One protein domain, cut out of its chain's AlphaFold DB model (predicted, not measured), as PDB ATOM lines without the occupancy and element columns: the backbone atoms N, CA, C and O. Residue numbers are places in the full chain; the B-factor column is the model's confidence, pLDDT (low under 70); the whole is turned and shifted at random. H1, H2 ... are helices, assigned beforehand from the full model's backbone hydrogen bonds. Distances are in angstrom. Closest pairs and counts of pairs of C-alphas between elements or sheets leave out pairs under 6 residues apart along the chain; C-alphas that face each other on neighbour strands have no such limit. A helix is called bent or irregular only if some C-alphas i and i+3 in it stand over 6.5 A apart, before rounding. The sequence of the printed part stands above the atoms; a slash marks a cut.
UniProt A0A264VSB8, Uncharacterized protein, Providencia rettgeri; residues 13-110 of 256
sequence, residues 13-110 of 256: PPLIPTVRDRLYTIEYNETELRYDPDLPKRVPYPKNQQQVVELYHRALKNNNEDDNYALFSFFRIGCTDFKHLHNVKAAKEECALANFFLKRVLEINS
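Overview. This is residues 13 to 110 of the 256 residues of an uncharacterized protein of Providencia rettgeri (UniProt A0A264VSB8). A hairpin of two long helices, H4 and H5, makes the core, and H3 comes into H4 through a two-residue turn, so that H3 and H4 form a steep V. Residues 13 to 29, which hold no named element, run in a wide arc to the short helices H1 and H2, whose centres lie farthest from the middle of the domain. The printed part has 98 residues with five named helices, H1 to H5 in order along the chain, and no named strand; its class is all helix. It is compact and rounded, with a radius of gyration of the C-alphas of 12.8 A and spans of 35 by 28 by 26 A.

Arrangement. Start at Pro 13 and go on to H1, residues 30 to 35, then to H2, residues 39 to 42. These two are close but not clearly touching; their closest C-alphas, of Leu 33 and Leu 39, are 7.3 A apart. Next look at H3, residues 49 to 62, and H4, residues 65 to 79. H3 touches H4 with residues 55 to 59 alone, meeting residues 67 to 71. Their closest C-alphas are those of Ala 59 and Asp 67, 5.2 A apart, and they run opposite ways at a steep tilt of 47 degrees. H2 is close to H4 but not clearly touching it, the closest C-alphas being those of Leu 39 and Asp 66 at 7.2 A. With H5, residues 88 to 108, H4 forms a helical hairpin: they touch, closest at the C-alphas of Gly 78 and Ala 91, 4.0 A apart, and run opposite ways at a shallow tilt of 28 degrees. H3 and H5 are near each other, while H1 is apart from H3, H4 and H5. In H1, H3 and H5 every O i to N i+4 pair is within hydrogen-bond range, in H4 8 of 11 are, and H2 is too short for such a pair.

Along the chain. Find C-alpha 30 at (-37.998, 13.018, 0.508), where H1 begins; H1 is 8.5 A long and H2 5.2 A. H3 runs 19.9 A from C-alpha 49 at (-51.116, 33.139, 6.011). H4 is 20.6 A long and irregular, with C-alphas 74 and 77 at 7.0 A. H5, the longest at 30.4 A, ends at C-alpha 108, (-34.789, 31.243, -14.099).

Size, cuts and confidence. The farthest C-alphas, of Asp 38 and Leu 85, are 36.5 A apart. The printed part has no cut. The links H1 to H2 and H3 to H4 are tight, H2 to H3 and H4 to H5 are short, and no link is long. Look for low confidence at residues 82 to 87, under 70; the mean pLDDT of the printed part is 91.1.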
ATOM      1  N   PRO A  13     -49.704  37.848 -11.612       80.75
ATOM      2  CA  PRO A  13     -49.633  36.663 -10.771       80.75
ATOM      3  C   PRO A  13     -51.028  36.352 -10.188       80.75
ATOM      4  O   PRO A  13     -51.769  37.291  -9.870       80.75
ATOM      5  N   PRO A  14     -51.426  35.068 -10.062       87.12
ATOM      6  CA  PRO A  14     -52.692  34.716  -9.427       87.12
ATOM      7  C   PRO A  14     -52.760  35.272  -8.001       87.12
ATOM      8  O   PRO A  14     -51.753  35.307  -7.297       87.12
ATOM      9  N   LEU A  15     -53.944  35.695  -7.559       87.31
ATOM     10  CA  LEU A  15     -54.126  36.153  -6.182       87.31
ATOM     11  C   LEU A  15     -53.895  34.999  -5.201       87.31
ATOM     12  O   LEU A  15     -54.267  33.859  -5.474       87.31
ATOM     13  N   ILE A  16     -53.317  35.315  -4.040       88.06
ATOM     14  CA  ILE A  16     -53.146  34.347  -2.955       88.06
ATOM     15  C   ILE A  16     -54.538  33.991  -2.403       88.06
ATOM     16  O   ILE A  16     -55.233  34.898  -1.934       88.06
ATOM     17  N   PRO A  17     -54.969  32.714  -2.433       84.31
ATOM     18  CA  PRO A  17     -56.214  32.303  -1.805       84.31
ATOM     19  C   PRO A  17     -56.064  32.296  -0.279       84.31
ATOM     20  O   PRO A  17     -54.958  32.353   0.270       84.31
ATOM     21  N   THR A  18     -57.183  32.156   0.427       87.00
ATOM     22  CA  THR A  18     -57.131  31.721   1.826       87.00
ATOM     23  C   THR A  18     -56.533  30.319   1.859       87.00
ATOM     24  O   THR A  18     -57.131  29.372   1.342       87.00
ATOM     25  N   VAL A  19     -55.339  30.193   2.432       88.44
ATOM     26  CA  VAL A  19     -54.614  28.924   2.461       88.44
ATOM     27  C   VAL A  19     -55.268  27.990   3.470       88.44
ATOM     28  O   VAL A  19     -55.579  28.378   4.594       88.44
ATOM     29  N   ARG A  20     -55.487  26.743   3.054       90.00
ATOM     30  CA  ARG A  20     -56.109  25.713   3.891       90.00
ATOM     31  C   ARG A  20     -55.151  25.300   5.003       90.00
ATOM     32  O   ARG A  20     -54.001  24.989   4.712       90.00
ATOM     33  N   ASP A  21     -55.639  25.178   6.237       89.56
ATOM     34  CA  ASP A  21     -54.798  24.932   7.423       89.56
ATOM     35  C   ASP A  21     -53.842  23.741   7.286       89.56
ATOM     36  O   ASP A  21     -52.701  23.788   7.741       89.56
ATOM     37  N   ARG A  22     -54.276  22.685   6.587       87.69
ATOM     38  CA  ARG A  22     -53.456  21.491   6.346       87.69
ATOM     39  C   ARG A  22     -52.168  21.773   5.565       87.69
ATOM     40  O   ARG A  22     -51.267  20.951   5.617       87.69
ATOM     41  N   LEU A  23     -52.087  22.868   4.802       90.56
ATOM     42  CA  LEU A  23     -50.866  23.246   4.085       90.56
ATOM     43  C   LEU A  23     -49.794  23.769   5.051       90.56
ATOM     44  O   LEU A  23     -48.618  23.631   4.760       90.56
ATOM     45  N   TYR A  24     -50.149  24.299   6.224       94.44
ATOM     46  CA  TYR A  24     -49.154  24.799   7.184       94.44
ATOM     47  C   TYR A  24     -48.410  23.688   7.938       94.44
ATOM     48  O   TYR A  24     -47.365  23.937   8.543       94.44
ATOM     49  N   THR A  25     -48.934  22.460   7.910       92.38
ATOM     50  CA  THR A  25     -48.339  21.301   8.589       92.38
ATOM     51  C   THR A  25     -47.483  20.437   7.670       92.38
ATOM     52  O   THR A  25     -46.890  19.465   8.135       92.38
ATOM     53  N   ILE A  26     -47.413  20.762   6.378       91.25
ATOM     54  CA  ILE A  26     -46.586  20.021   5.425       91.25
ATOM     55  C   ILE A  26     -45.130  20.480   5.510       91.25
ATOM     56  O   ILE A  26     -44.826  21.580   5.976       91.25
ATOM     57  N   GLU A  27     -44.246  19.626   5.013       94.50
ATOM     58  CA  GLU A  27     -42.812  19.868   4.887       94.50
ATOM     59  C   GLU A  27     -42.338  19.408   3.505       94.50
ATOM     60  O   GLU A  27     -43.065  18.712   2.785       94.50
ATOM     61  N   TYR A  28     -41.114  19.786   3.138       96.31
ATOM     62  CA  TYR A  28     -40.451  19.258   1.948       96.31
ATOM     63  C   TYR A  28     -40.393  17.731   1.992       96.31
ATOM     64  O   TYR A  28     -40.005  17.132   2.997       96.31
ATOM     65  N   ASN A  29     -40.778  17.090   0.891       94.75
ATOM     66  CA  ASN A  29     -40.805  15.633   0.819       94.75
ATOM     67  C   ASN A  29     -39.410  15.045   0.538       94.75
ATOM     68  O   ASN A  29     -38.481  15.742   0.132       94.75
ATOM     69  N   GLU A  30     -39.272  13.727   0.687       95.00
ATOM     70  CA  GLU A  30     -37.998  13.018   0.508       95.00
ATOM     71  C   GLU A  30     -37.333  13.250  -0.857       95.00
ATOM     72  O   GLU A  30     -36.108  13.274  -0.946       95.00
ATOM     73  N   THR A  31     -38.112  13.434  -1.929       95.25
ATOM     74  CA  THR A  31     -37.560  13.710  -3.268       95.25
ATOM     75  C   THR A  31     -36.904  15.084  -3.316       95.25
ATOM     76  O   THR A  31     -35.853  15.247  -3.930       95.25
ATOM     77  N   GLU A  32     -37.505  16.062  -2.646       97.44
ATOM     78  CA  GLU A  32     -37.005  17.435  -2.587       97.44
ATOM     79  C   GLU A  32     -35.744  17.505  -1.731       97.44
ATOM     80  O   GLU A  32     -34.727  18.023  -2.182       97.44
ATOM     81  N   LEU A  33     -35.773  16.881  -0.551       97.62
ATOM     82  CA  LEU A  33     -34.629  16.823   0.363       97.62
ATOM     83  C   LEU A  33     -33.448  16.035  -0.216       97.62
ATOM     84  O   LEU A  33     -32.292  16.350   0.049       97.62
ATOM     85  N   ARG A  34     -33.723  15.012  -1.030       95.94
ATOM     86  CA  ARG A  34     -32.693  14.275  -1.770       95.94
ATOM     87  C   ARG A  34     -32.039  15.129  -2.853       95.94
ATOM     88  O   ARG A  34     -30.842  14.983  -3.102       95.94
ATOM     89  N   TYR A  35     -32.816  15.969  -3.528       97.44
ATOM     90  CA  TYR A  35     -32.298  16.860  -4.558       97.44
ATOM     91  C   TYR A  35     -31.470  17.994  -3.950       97.44
ATOM     92  O   TYR A  35     -30.354  18.252  -4.412       97.44
ATOM     93  N   ASP A  36     -32.004  18.620  -2.901       97.38
ATOM     94  CA  ASP A  36     -31.380  19.723  -2.182       97.38
ATOM     95  C   ASP A  36     -31.716  19.673  -0.677       97.38
ATOM     96  O   ASP A  36     -32.776  20.143  -0.251       97.38
ATOM     97  N   PRO A  37     -30.818  19.119   0.157       97.38
ATOM     98  CA  PRO A  37     -31.061  18.973   1.593       97.38
ATOM     99  C   PRO A  37     -31.001  20.301   2.360       97.38
ATOM    100  O   PRO A  37     -31.451  20.365   3.505       97.38
ATOM    101  N   ASP A  38     -30.446  21.358   1.760       97.81
ATOM    102  CA  ASP A  38     -30.319  22.672   2.388       97.81
ATOM    103  C   ASP A  38     -31.468  23.617   2.008       97.81
ATOM    104  O   ASP A  38     -31.605  24.680   2.619       97.81
ATOM    105  N   LEU A  39     -32.333  23.229   1.066       96.94
ATOM    106  CA  LEU A  39     -33.503  24.009   0.665       96.94
ATOM    107  C   LEU A  39     -34.387  24.434   1.859       96.94
ATOM    108  O   LEU A  39     -34.697  25.623   1.942       96.94
ATOM    109  N   PRO A  40     -34.710  23.569   2.848       97.62
ATOM    110  CA  PRO A  40     -35.488  23.994   4.015       97.62
ATOM    111  C   PRO A  40     -34.784  25.043   4.885       97.62
ATOM    112  O   PRO A  40     -35.450  25.820   5.565       97.62
ATOM    113  N   LYS A  41     -33.442  25.080   4.877       97.50
ATOM    114  CA  LYS A  41     -32.660  26.083   5.619       97.50
ATOM    115  C   LYS A  41     -32.690  27.437   4.916       97.50
ATOM    116  O   LYS A  41     -32.690  28.466   5.585       97.50
ATOM    117  N   ARG A  42     -32.692  27.435   3.578       97.19
ATOM    118  CA  ARG A  42     -32.737  28.659   2.762       97.19
ATOM    119  C   ARG A  42     -34.148  29.236   2.703       97.19
ATOM    120  O   ARG A  42     -34.324  30.440   2.883       97.19
ATOM    121  N   VAL A  43     -35.151  28.382   2.498       97.75
ATOM    122  CA  VAL A  43     -36.561  28.773   2.404       97.75
ATOM    123  C   VAL A  43     -37.437  27.747   3.138       97.75
ATOM    124  O   VAL A  43     -37.873  26.768   2.533       97.75
ATOM    125  N   PRO A  44     -37.717  27.934   4.439       97.25
ATOM    126  CA  PRO A  44     -38.653  27.074   5.158       97.25
ATOM    127  C   PRO A  44     -40.087  27.283   4.655       97.25
ATOM    128  O   PRO A  44     -40.440  28.369   4.184       97.25
ATOM    129  N   TYR A  45     -40.935  26.260   4.785       96.50
ATOM    130  CA  TYR A  45     -42.346  26.403   4.433       96.50
ATOM    131  C   TYR A  45     -43.086  27.372   5.361       96.50
ATOM    132  O   TYR A  45     -42.888  27.321   6.581       96.50
ATOM    133  N   PRO A  46     -43.982  28.212   4.805       96.69
ATOM    134  CA  PRO A  46     -44.856  29.060   5.598       96.69
ATOM    135  C   PRO A  46     -45.697  28.263   6.600       96.69
ATOM    136  O   PRO A  46     -46.267  27.223   6.269       96.69
ATOM    137  N   LYS A  47     -45.831  28.789   7.818       96.50
ATOM    138  CA  LYS A  47     -46.623  28.211   8.917       96.50
ATOM    139  C   LYS A  47     -47.918  28.967   9.208       96.50
ATOM    140  O   LYS A  47     -48.675  28.571  10.087       96.50
ATOM    141  N   ASN A  48     -48.165  30.068   8.502       96.25
ATOM    142  CA  ASN A  48     -49.392  30.856   8.588       96.25
ATOM    143  C   ASN A  48     -49.572  31.724   7.328       96.25
ATOM    144  O   ASN A  48     -48.653  31.864   6.518       96.25
ATOM    145  N   GLN A  49     -50.751  32.336   7.185       95.50
ATOM    146  CA  GLN A  49     -51.116  33.139   6.011       95.50
ATOM    147  C   GLN A  49     -50.167  34.324   5.804       95.50
ATOM    148  O   GLN A  49     -49.830  34.647   4.668       95.50
ATOM    149  N   GLN A  50     -49.719  34.968   6.885       96.50
ATOM    150  CA  GLN A  50     -48.810  36.108   6.794       96.50
ATOM    151  C   GLN A  50     -47.481  35.697   6.147       96.50
ATOM    152  O   GLN A  50     -47.035  36.350   5.207       96.50
ATOM    153  N   GLN A  51     -46.897  34.575   6.569       97.50
ATOM    154  CA  GLN A  51     -45.658  34.057   5.979       97.50
ATOM    155  C   GLN A  51     -45.828  33.664   4.505       97.50
ATOM    156  O   GLN A  51     -44.899  33.835   3.717       97.50
ATOM    157  N   VAL A  52     -47.011  33.180   4.103       97.06
ATOM    158  CA  VAL A  52     -47.323  32.924   2.684       97.06
ATOM    159  C   VAL A  52     -47.298  34.229   1.890       97.06
ATOM    160  O   VAL A  52     -46.673  34.289   0.833       97.06
ATOM    161  N   VAL A  53     -47.953  35.276   2.400       95.94
ATOM    162  CA  VAL A  53     -48.004  36.604   1.764       95.94
ATOM    163  C   VAL A  53     -46.603  37.206   1.640       95.94
ATOM    164  O   VAL A  53     -46.233  37.701   0.574       95.94
ATOM    165  N   GLU A  54     -45.796  37.119   2.696       96.50
ATOM    166  CA  GLU A  54     -44.408  37.590   2.699       96.50
ATOM    167  C   GLU A  54     -43.555  36.848   1.664       96.50
ATOM    168  O   GLU A  54     -42.894  37.492   0.842       96.50
ATOM    169  N   LEU A  55     -43.605  35.510   1.650       97.12
ATOM    170  CA  LEU A  55     -42.869  34.691   0.687       97.12
ATOM    171  C   LEU A  55     -43.317  34.976  -0.753       97.12
ATOM    172  O   LEU A  55     -42.475  35.133  -1.634       97.12
ATOM    173  N   TYR A  56     -44.622  35.113  -0.990       95.88
ATOM    174  CA  TYR A  56     -45.189  35.459  -2.293       95.88
ATOM    175  C   TYR A  56     -44.648  36.791  -2.821       95.88
ATOM    176  O   TYR A  56     -44.125  36.856  -3.936       95.88
ATOM    177  N   HIS A  57     -44.705  37.857  -2.020       94.31
ATOM    178  CA  HIS A  57     -44.182  39.157  -2.441       94.31
ATOM    179  C   HIS A  57     -42.660  39.141  -2.609       94.31
ATOM    180  O   HIS A  57     -42.147  39.762  -3.545       94.31
ATOM    181  N   ARG A  58     -41.937  38.402  -1.759       94.81
ATOM    182  CA  ARG A  58     -40.487  38.203  -1.888       94.81
ATOM    183  C   ARG A  58     -40.131  37.509  -3.205       94.81
ATOM    184  O   ARG A  58     -39.270  38.010  -3.928       94.81
ATOM    185  N   ALA A  59     -40.840  36.437  -3.558       94.75
ATOM    186  CA  ALA A  59     -40.650  35.688  -4.801       94.75
ATOM    187  C   ALA A  59     -40.934  36.541  -6.045       94.75
ATOM    188  O   ALA A  59     -40.169  36.519  -7.011       94.75
ATOM    189  N   LEU A  60     -42.005  37.341  -6.021       92.31
ATOM    190  CA  LEU A  60     -42.337  38.235  -7.129       92.31
ATOM    191  C   LEU A  60     -41.314  39.359  -7.303       92.31
ATOM    192  O   LEU A  60     -40.938  39.665  -8.434       92.31
ATOM    193  N   LYS A  61     -40.856  39.951  -6.195       91.69
ATOM    194  CA  LYS A  61     -39.915  41.076  -6.200       91.69
ATOM    195  C   LYS A  61     -38.506  40.653  -6.607       91.69
ATOM    196  O   LYS A  61     -37.898  41.302  -7.451       91.69
ATOM    197  N   ASN A  62     -37.984  39.599  -5.984       89.62
ATOM    198  CA  ASN A  62     -36.582  39.204  -6.129       89.62
ATOM    199  C   ASN A  62     -36.373  38.184  -7.251       89.62
ATOM    200  O   ASN A  62     -35.273  38.089  -7.782       89.62
ATOM    201  N   ASN A  63     -37.412  37.410  -7.582       87.62
ATOM    202  CA  ASN A  63     -37.383  36.343  -8.579       87.62
ATOM    203  C   ASN A  63     -36.208  35.367  -8.445       87.62
ATOM    204  O   ASN A  63     -35.605  34.979  -9.442       87.62
ATOM    205  N   ASN A  64     -35.871  34.984  -7.215       93.56
ATOM    206  CA  ASN A  64     -34.877  33.941  -6.983       93.56
ATOM    207  C   ASN A  64     -35.511  32.549  -7.109       93.56
ATOM    208  O   ASN A  64     -36.712  32.372  -6.904       93.56
ATOM    209  N   GLU A  65     -34.693  31.570  -7.474       96.75
ATOM    210  CA  GLU A  65     -35.140  30.211  -7.782       96.75
ATOM    211  C   GLU A  65     -35.797  29.514  -6.582       96.75
ATOM    212  O   GLU A  65     -36.895  28.979  -6.729       96.75
ATOM    213  N   ASP A  66     -35.171  29.574  -5.401       97.94
ATOM    214  CA  ASP A  66     -35.632  28.864  -4.199       97.94
ATOM    215  C   ASP A  66     -37.006  29.353  -3.717       97.94
ATOM    216  O   ASP A  66     -37.860  28.536  -3.383       97.94
ATOM    217  N   ASP A  67     -37.265  30.666  -3.717       97.88
ATOM    218  CA  ASP A  67     -38.559  31.220  -3.299       97.88
ATOM    219  C   ASP A  67     -39.690  30.806  -4.243       97.88
ATOM    220  O   ASP A  67     -40.778  30.428  -3.799       97.88
ATOM    221  N   ASN A  68     -39.433  30.875  -5.555       98.00
ATOM    222  CA  ASN A  68     -40.393  30.410  -6.553       98.00
ATOM    223  C   ASN A  68     -40.626  28.897  -6.378       98.00
ATOM    224  O   ASN A  68     -41.769  28.448  -6.374       98.00
ATOM    225  N   TYR A  69     -39.571  28.107  -6.171       98.25
ATOM    226  CA  TYR A  69     -39.708  26.668  -5.968       98.25
ATOM    227  C   TYR A  69     -40.492  26.326  -4.691       98.25
ATOM    228  O   TYR A  69     -41.391  25.485  -4.732       98.25
ATOM    229  N   ALA A  70     -40.209  27.004  -3.578       97.88
ATOM    230  CA  ALA A  70     -40.902  26.804  -2.310       97.88
ATOM    231  C   ALA A  70     -42.405  27.082  -2.435       97.88
ATOM    232  O   ALA A  70     -43.215  26.273  -1.984       97.88
ATOM    233  N   LEU A  71     -42.796  28.175  -3.104       97.44
ATOM    234  CA  LEU A  71     -44.209  28.480  -3.363       97.44
ATOM    235  C   LEU A  71     -44.860  27.463  -4.294       97.44
ATOM    236  O   LEU A  71     -45.994  27.050  -4.045       97.44
ATOM    237  N   PHE A  72     -44.151  27.032  -5.341       96.69
ATOM    238  CA  PHE A  72     -44.624  25.946  -6.192       96.69
ATOM    239  C   PHE A  72     -44.933  24.701  -5.356       96.69
ATOM    240  O   PHE A  72     -46.041  24.169  -5.429       96.69
ATOM    241  N   SER A  73     -43.974  24.247  -4.552       96.62
ATOM    242  CA  SER A  73     -44.101  22.982  -3.839       96.62
ATOM    243  C   SER A  73     -45.140  23.047  -2.717       96.62
ATOM    244  O   SER A  73     -45.976  22.147  -2.599       96.62
ATOM    245  N   PHE A  74     -45.187  24.164  -1.984       96.00
ATOM    246  CA  PHE A  74     -46.188  24.429  -0.949       96.00
ATOM    247  C   PHE A  74     -47.624  24.345  -1.492       96.00
ATOM    248  O   PHE A  74     -48.484  23.688  -0.904       96.00
ATOM    249  N   PHE A  75     -47.887  24.954  -2.653       94.38
ATOM    250  CA  PHE A  75     -49.224  24.974  -3.252       94.38
ATOM    251  C   PHE A  75     -49.551  23.764  -4.135       94.38
ATOM    252  O   PHE A  75     -50.722  23.516  -4.436       94.38
ATOM    253  N   ARG A  76     -48.554  22.958  -4.521       91.56
ATOM    254  CA  ARG A  76     -48.723  21.809  -5.427       91.56
ATOM    255  C   ARG A  76     -49.773  20.808  -4.952       91.56
ATOM    256  O   ARG A  76     -50.389  20.134  -5.776       91.56
ATOM    257  N   ILE A  77     -50.011  20.712  -3.646       87.06
ATOM    258  CA  ILE A  77     -51.056  19.851  -3.080       87.06
ATOM    259  C   ILE A  77     -52.419  20.119  -3.736       87.06
ATOM    260  O   ILE A  77     -53.153  19.164  -4.016       87.06
ATOM    261  N   GLY A  78     -52.737  21.381  -4.050       85.00
ATOM    262  CA  GLY A  78     -53.948  21.764  -4.778       85.00
ATOM    263  C   GLY A  78     -54.114  21.032  -6.114       85.00
ATOM    264  O   GLY A  78     -55.220  20.622  -6.456       85.00
ATOM    265  N   CYS A  79     -53.012  20.728  -6.809       85.62
ATOM    266  CA  CYS A  79     -53.011  19.997  -8.081       85.62
ATOM    267  C   CYS A  79     -53.340  18.502  -7.964       85.62
ATOM    268  O   CYS A  79     -53.438  17.809  -8.975       85.62
ATOM    269  N   THR A  80     -53.474  17.969  -6.751       78.56
ATOM    270  CA  THR A  80     -53.762  16.540  -6.526       78.56
ATOM    271  C   THR A  80     -55.072  16.304  -5.776       78.56
ATOM    272  O   THR A  80     -55.585  15.185  -5.760       78.56
ATOM    273  N   ASP A  81     -55.670  17.359  -5.216       73.56
ATOM    274  CA  ASP A  81     -56.781  17.282  -4.262       73.56
ATOM    275  C   ASP A  81     -58.177  17.436  -4.894       73.56
ATOM    276  O   ASP A  81     -59.146  17.782  -4.224       73.56
ATOM    277  N   PHE A  82     -58.324  17.162  -6.191       64.75
ATOM    278  CA  PHE A  82     -59.594  17.366  -6.907       64.75
ATOM    279  C   PHE A  82     -60.702  16.363  -6.538       64.75
ATOM    280  O   PHE A  82     -61.833  16.499  -7.000       64.75
ATOM    281  N   LYS A  83     -60.391  15.345  -5.723       57.41
ATOM    282  CA  LYS A  83     -61.326  14.273  -5.343       57.41
ATOM    283  C   LYS A  83     -62.238  14.635  -4.165       57.41
ATOM    284  O   LYS A  83     -63.233  13.947  -3.955       57.41
ATOM    285  N   HIS A  84     -61.946  15.703  -3.419       58.22
ATOM    286  CA  HIS A  84     -62.789  16.157  -2.312       58.22
ATOM    287  C   HIS A  84     -63.698  17.310  -2.763       58.22
ATOM    288  O   HIS A  84     -63.262  18.450  -2.915       58.22
ATOM    289  N   LEU A  85     -64.985  16.999  -2.960       53.81
ATOM    290  CA  LEU A  85     -66.010  17.887  -3.536       53.81
ATOM    291  C   LEU A  85     -66.175  19.238  -2.807       53.81
ATOM    292  O   LEU A  85     -66.634  20.199  -3.414       53.81
ATOM    293  N   HIS A  86     -65.764  19.342  -1.539       62.44
ATOM    294  CA  HIS A  86     -65.961  20.545  -0.722       62.44
ATOM    295  C   HIS A  86     -64.920  21.659  -0.943       62.44
ATOM    296  O   HIS A  86     -65.214  22.807  -0.637       62.44
ATOM    297  N   ASN A  87     -63.742  21.366  -1.516       67.19
ATOM    298  CA  ASN A  87     -62.632  22.333  -1.630       67.19
ATOM    299  C   ASN A  87     -62.133  22.551  -3.068       67.19
ATOM    300  O   ASN A  87     -61.035  23.065  -3.280       67.19
ATOM    301  N   VAL A  88     -62.940  22.189  -4.071       78.19
ATOM    302  CA  VAL A  88     -62.541  22.204  -5.490       78.19
ATOM    303  C   VAL A  88     -62.084  23.591  -5.961       78.19
ATOM    304  O   VAL A  88     -61.167  23.677  -6.775       78.19
ATOM    305  N   LYS A  89     -62.689  24.676  -5.456       84.69
ATOM    306  CA  LYS A  89     -62.282  26.045  -5.809       84.69
ATOM    307  C   LYS A  89     -60.880  26.369  -5.276       84.69
ATOM    308  O   LYS A  89     -60.003  26.675  -6.075       84.69
ATOM    309  N   ALA A  90     -60.665  26.224  -3.968       85.69
ATOM    310  CA  ALA A  90     -59.371  26.492  -3.339       85.69
ATOM    311  C   ALA A  90     -58.256  25.616  -3.935       85.69
ATOM    312  O   ALA A  90     -57.191  26.115  -4.270       85.69
ATOM    313  N   ALA A  91     -58.525  24.326  -4.174       86.19
ATOM    314  CA  ALA A  91     -57.556  23.420  -4.794       86.19
ATOM    315  C   ALA A  91     -57.140  23.869  -6.211       86.19
ATOM    316  O   ALA A  91     -55.971  23.760  -6.576       86.19
ATOM    317  N   LYS A  92     -58.077  24.410  -7.005       86.00
ATOM    318  CA  LYS A  92     -57.777  24.980  -8.329       86.00
ATOM    319  C   LYS A  92     -56.933  26.251  -8.234       86.00
ATOM    320  O   LYS A  92     -56.002  26.398  -9.013       86.00
ATOM    321  N   GLU A  93     -57.249  27.147  -7.301       88.88
ATOM    322  CA  GLU A  93     -56.498  28.395  -7.088       88.88
ATOM    323  C   GLU A  93     -55.063  28.115  -6.618       88.88
ATOM    324  O   GLU A  93     -54.109  28.670  -7.160       88.88
ATOM    325  N   GLU A  94     -54.894  27.190  -5.671       90.62
ATOM    326  CA  GLU A  94     -53.580  26.716  -5.233       90.62
ATOM    327  C   GLU A  94     -52.808  26.072  -6.390       90.62
ATOM    328  O   GLU A  94     -51.632  26.363  -6.587       90.62
ATOM    329  N   CYS A  95     -53.459  25.243  -7.209       89.62
ATOM    330  CA  CYS A  95     -52.781  24.642  -8.350       89.62
ATOM    331  C   CYS A  95     -52.316  25.681  -9.389       89.62
ATOM    332  O   CYS A  95     -51.179  25.595  -9.862       89.62
ATOM    333  N   ALA A  96     -53.136  26.708  -9.648       90.12
ATOM    334  CA  ALA A  96     -52.786  27.833 -10.518       90.12
ATOM    335  C   ALA A  96     -51.560  28.590 -10.010       90.12
ATOM    336  O   ALA A  96     -50.645  28.889 -10.781       90.12
ATOM    337  N   LEU A  97     -51.495  28.847  -8.702       92.88
ATOM    338  CA  LEU A  97     -50.305  29.416  -8.076       92.88
ATOM    339  C   LEU A  97     -49.093  28.500  -8.210       92.88
ATOM    340  O   LEU A  97     -48.020  28.966  -8.596       92.88
ATOM    341  N   ALA A  98     -49.258  27.206  -7.937       94.25
ATOM    342  CA  ALA A  98     -48.169  26.249  -8.033       94.25
ATOM    343  C   ALA A  98     -47.558  26.255  -9.441       94.25
ATOM    344  O   ALA A  98     -46.349  26.412  -9.600       94.25
ATOM    345  N   ASN A  99     -48.394  26.167 -10.475       92.62
ATOM    346  CA  ASN A  99     -47.943  26.162 -11.863       92.62
ATOM    347  C   ASN A  99     -47.340  27.501 -12.305       92.62
ATOM    348  O   ASN A  99     -46.362  27.507 -13.055       92.62
ATOM    349  N   PHE A 100     -47.880  28.626 -11.828       93.75
ATOM    350  CA  PHE A 100     -47.295  29.944 -12.067       93.75
ATOM    351  C   PHE A 100     -45.848  30.005 -11.557       93.75
ATOM    352  O   PHE A 100     -44.943  30.398 -12.297       93.75
ATOM    353  N   PHE A 101     -45.611  29.559 -10.323       96.19
ATOM    354  CA  PHE A 101     -44.275  29.564  -9.739       96.19
ATOM    355  C   PHE A 101     -43.351  28.501 -10.345       96.19
ATOM    356  O   PHE A 101     -42.181  28.788 -10.581       96.19
ATOM    357  N   LEU A 102     -43.870  27.324 -10.712       96.06
ATOM    358  CA  LEU A 102     -43.111  26.297 -11.433       96.06
ATOM    359  C   LEU A 102     -42.570  26.821 -12.770       96.06
ATOM    360  O   LEU A 102     -41.410  26.586 -13.110       96.06
ATOM    361  N   LYS A 103     -43.399  27.564 -13.515       94.44
ATOM    362  CA  LYS A 103     -42.988  28.206 -14.769       94.44
ATOM    363  C   LYS A 103     -41.843  29.189 -14.530       94.44
ATOM    364  O   LYS A 103     -40.852  29.135 -15.250       94.44
ATOM    365  N   ARG A 104     -41.937  30.020 -13.488       95.94
ATOM    366  CA  ARG A 104     -40.871  30.966 -13.122       95.94
ATOM    367  C   ARG A 104     -39.572  30.262 -12.740       95.94
ATOM    368  O   ARG A 104     -38.512  30.709 -13.163       95.94
ATOM    369  N   VAL A 105     -39.632  29.137 -12.018       98.06
ATOM    370  CA  VAL A 105     -38.435  28.318 -11.744       98.06
ATOM    371  C   VAL A 105     -37.765  27.885 -13.049       98.06
ATOM    372  O   VAL A 105     -36.556  28.036 -13.179       98.06
ATOM    373  N   LEU A 106     -38.528  27.409 -14.041       96.25
ATOM    374  CA  LEU A 106     -37.979  27.005 -15.345       96.25
ATOM    375  C   LEU A 106     -37.501  28.181 -16.211       96.25
ATOM    376  O   LEU A 106     -36.608  27.998 -17.036       96.25
ATOM    377  N   GLU A 107     -38.068  29.375 -16.044       95.69
ATOM    378  CA  GLU A 107     -37.579  30.597 -16.695       95.69
ATOM    379  C   GLU A 107     -36.232  31.047 -16.113       95.69
ATOM    380  O   GLU A 107     -35.352  31.461 -16.865       95.69
ATOM    381  N   ILE A 108     -36.051  30.931 -14.792       96.06
ATOM    382  CA  ILE A 108     -34.789  31.243 -14.099       96.06
ATOM    383  C   ILE A 108     -33.735  30.176 -14.401       96.06
ATOM    384  O   ILE A 108     -32.604  30.481 -14.775       96.06
ATOM    385  N   ASN A 109     -34.113  28.913 -14.236       97.06
ATOM    386  CA  ASN A 109     -33.250  27.761 -14.397       97.06
ATOM    387  C   ASN A 109     -34.001  26.671 -15.160       97.06
ATOM    388  O   ASN A 109     -34.609  25.764 -14.586       97.06
ATOM    389  N   SER A 110     -33.899  26.722 -16.489       96.75
ATOM    390  CA  SER A 110     -34.547  25.738 -17.367       96.75
ATOM    391  C   SER A 110     -34.069  24.303 -17.143       96.75
ATOM    392  O   SER A 110     -34.710  23.365 -17.619       96.75
TER     393      SER A 110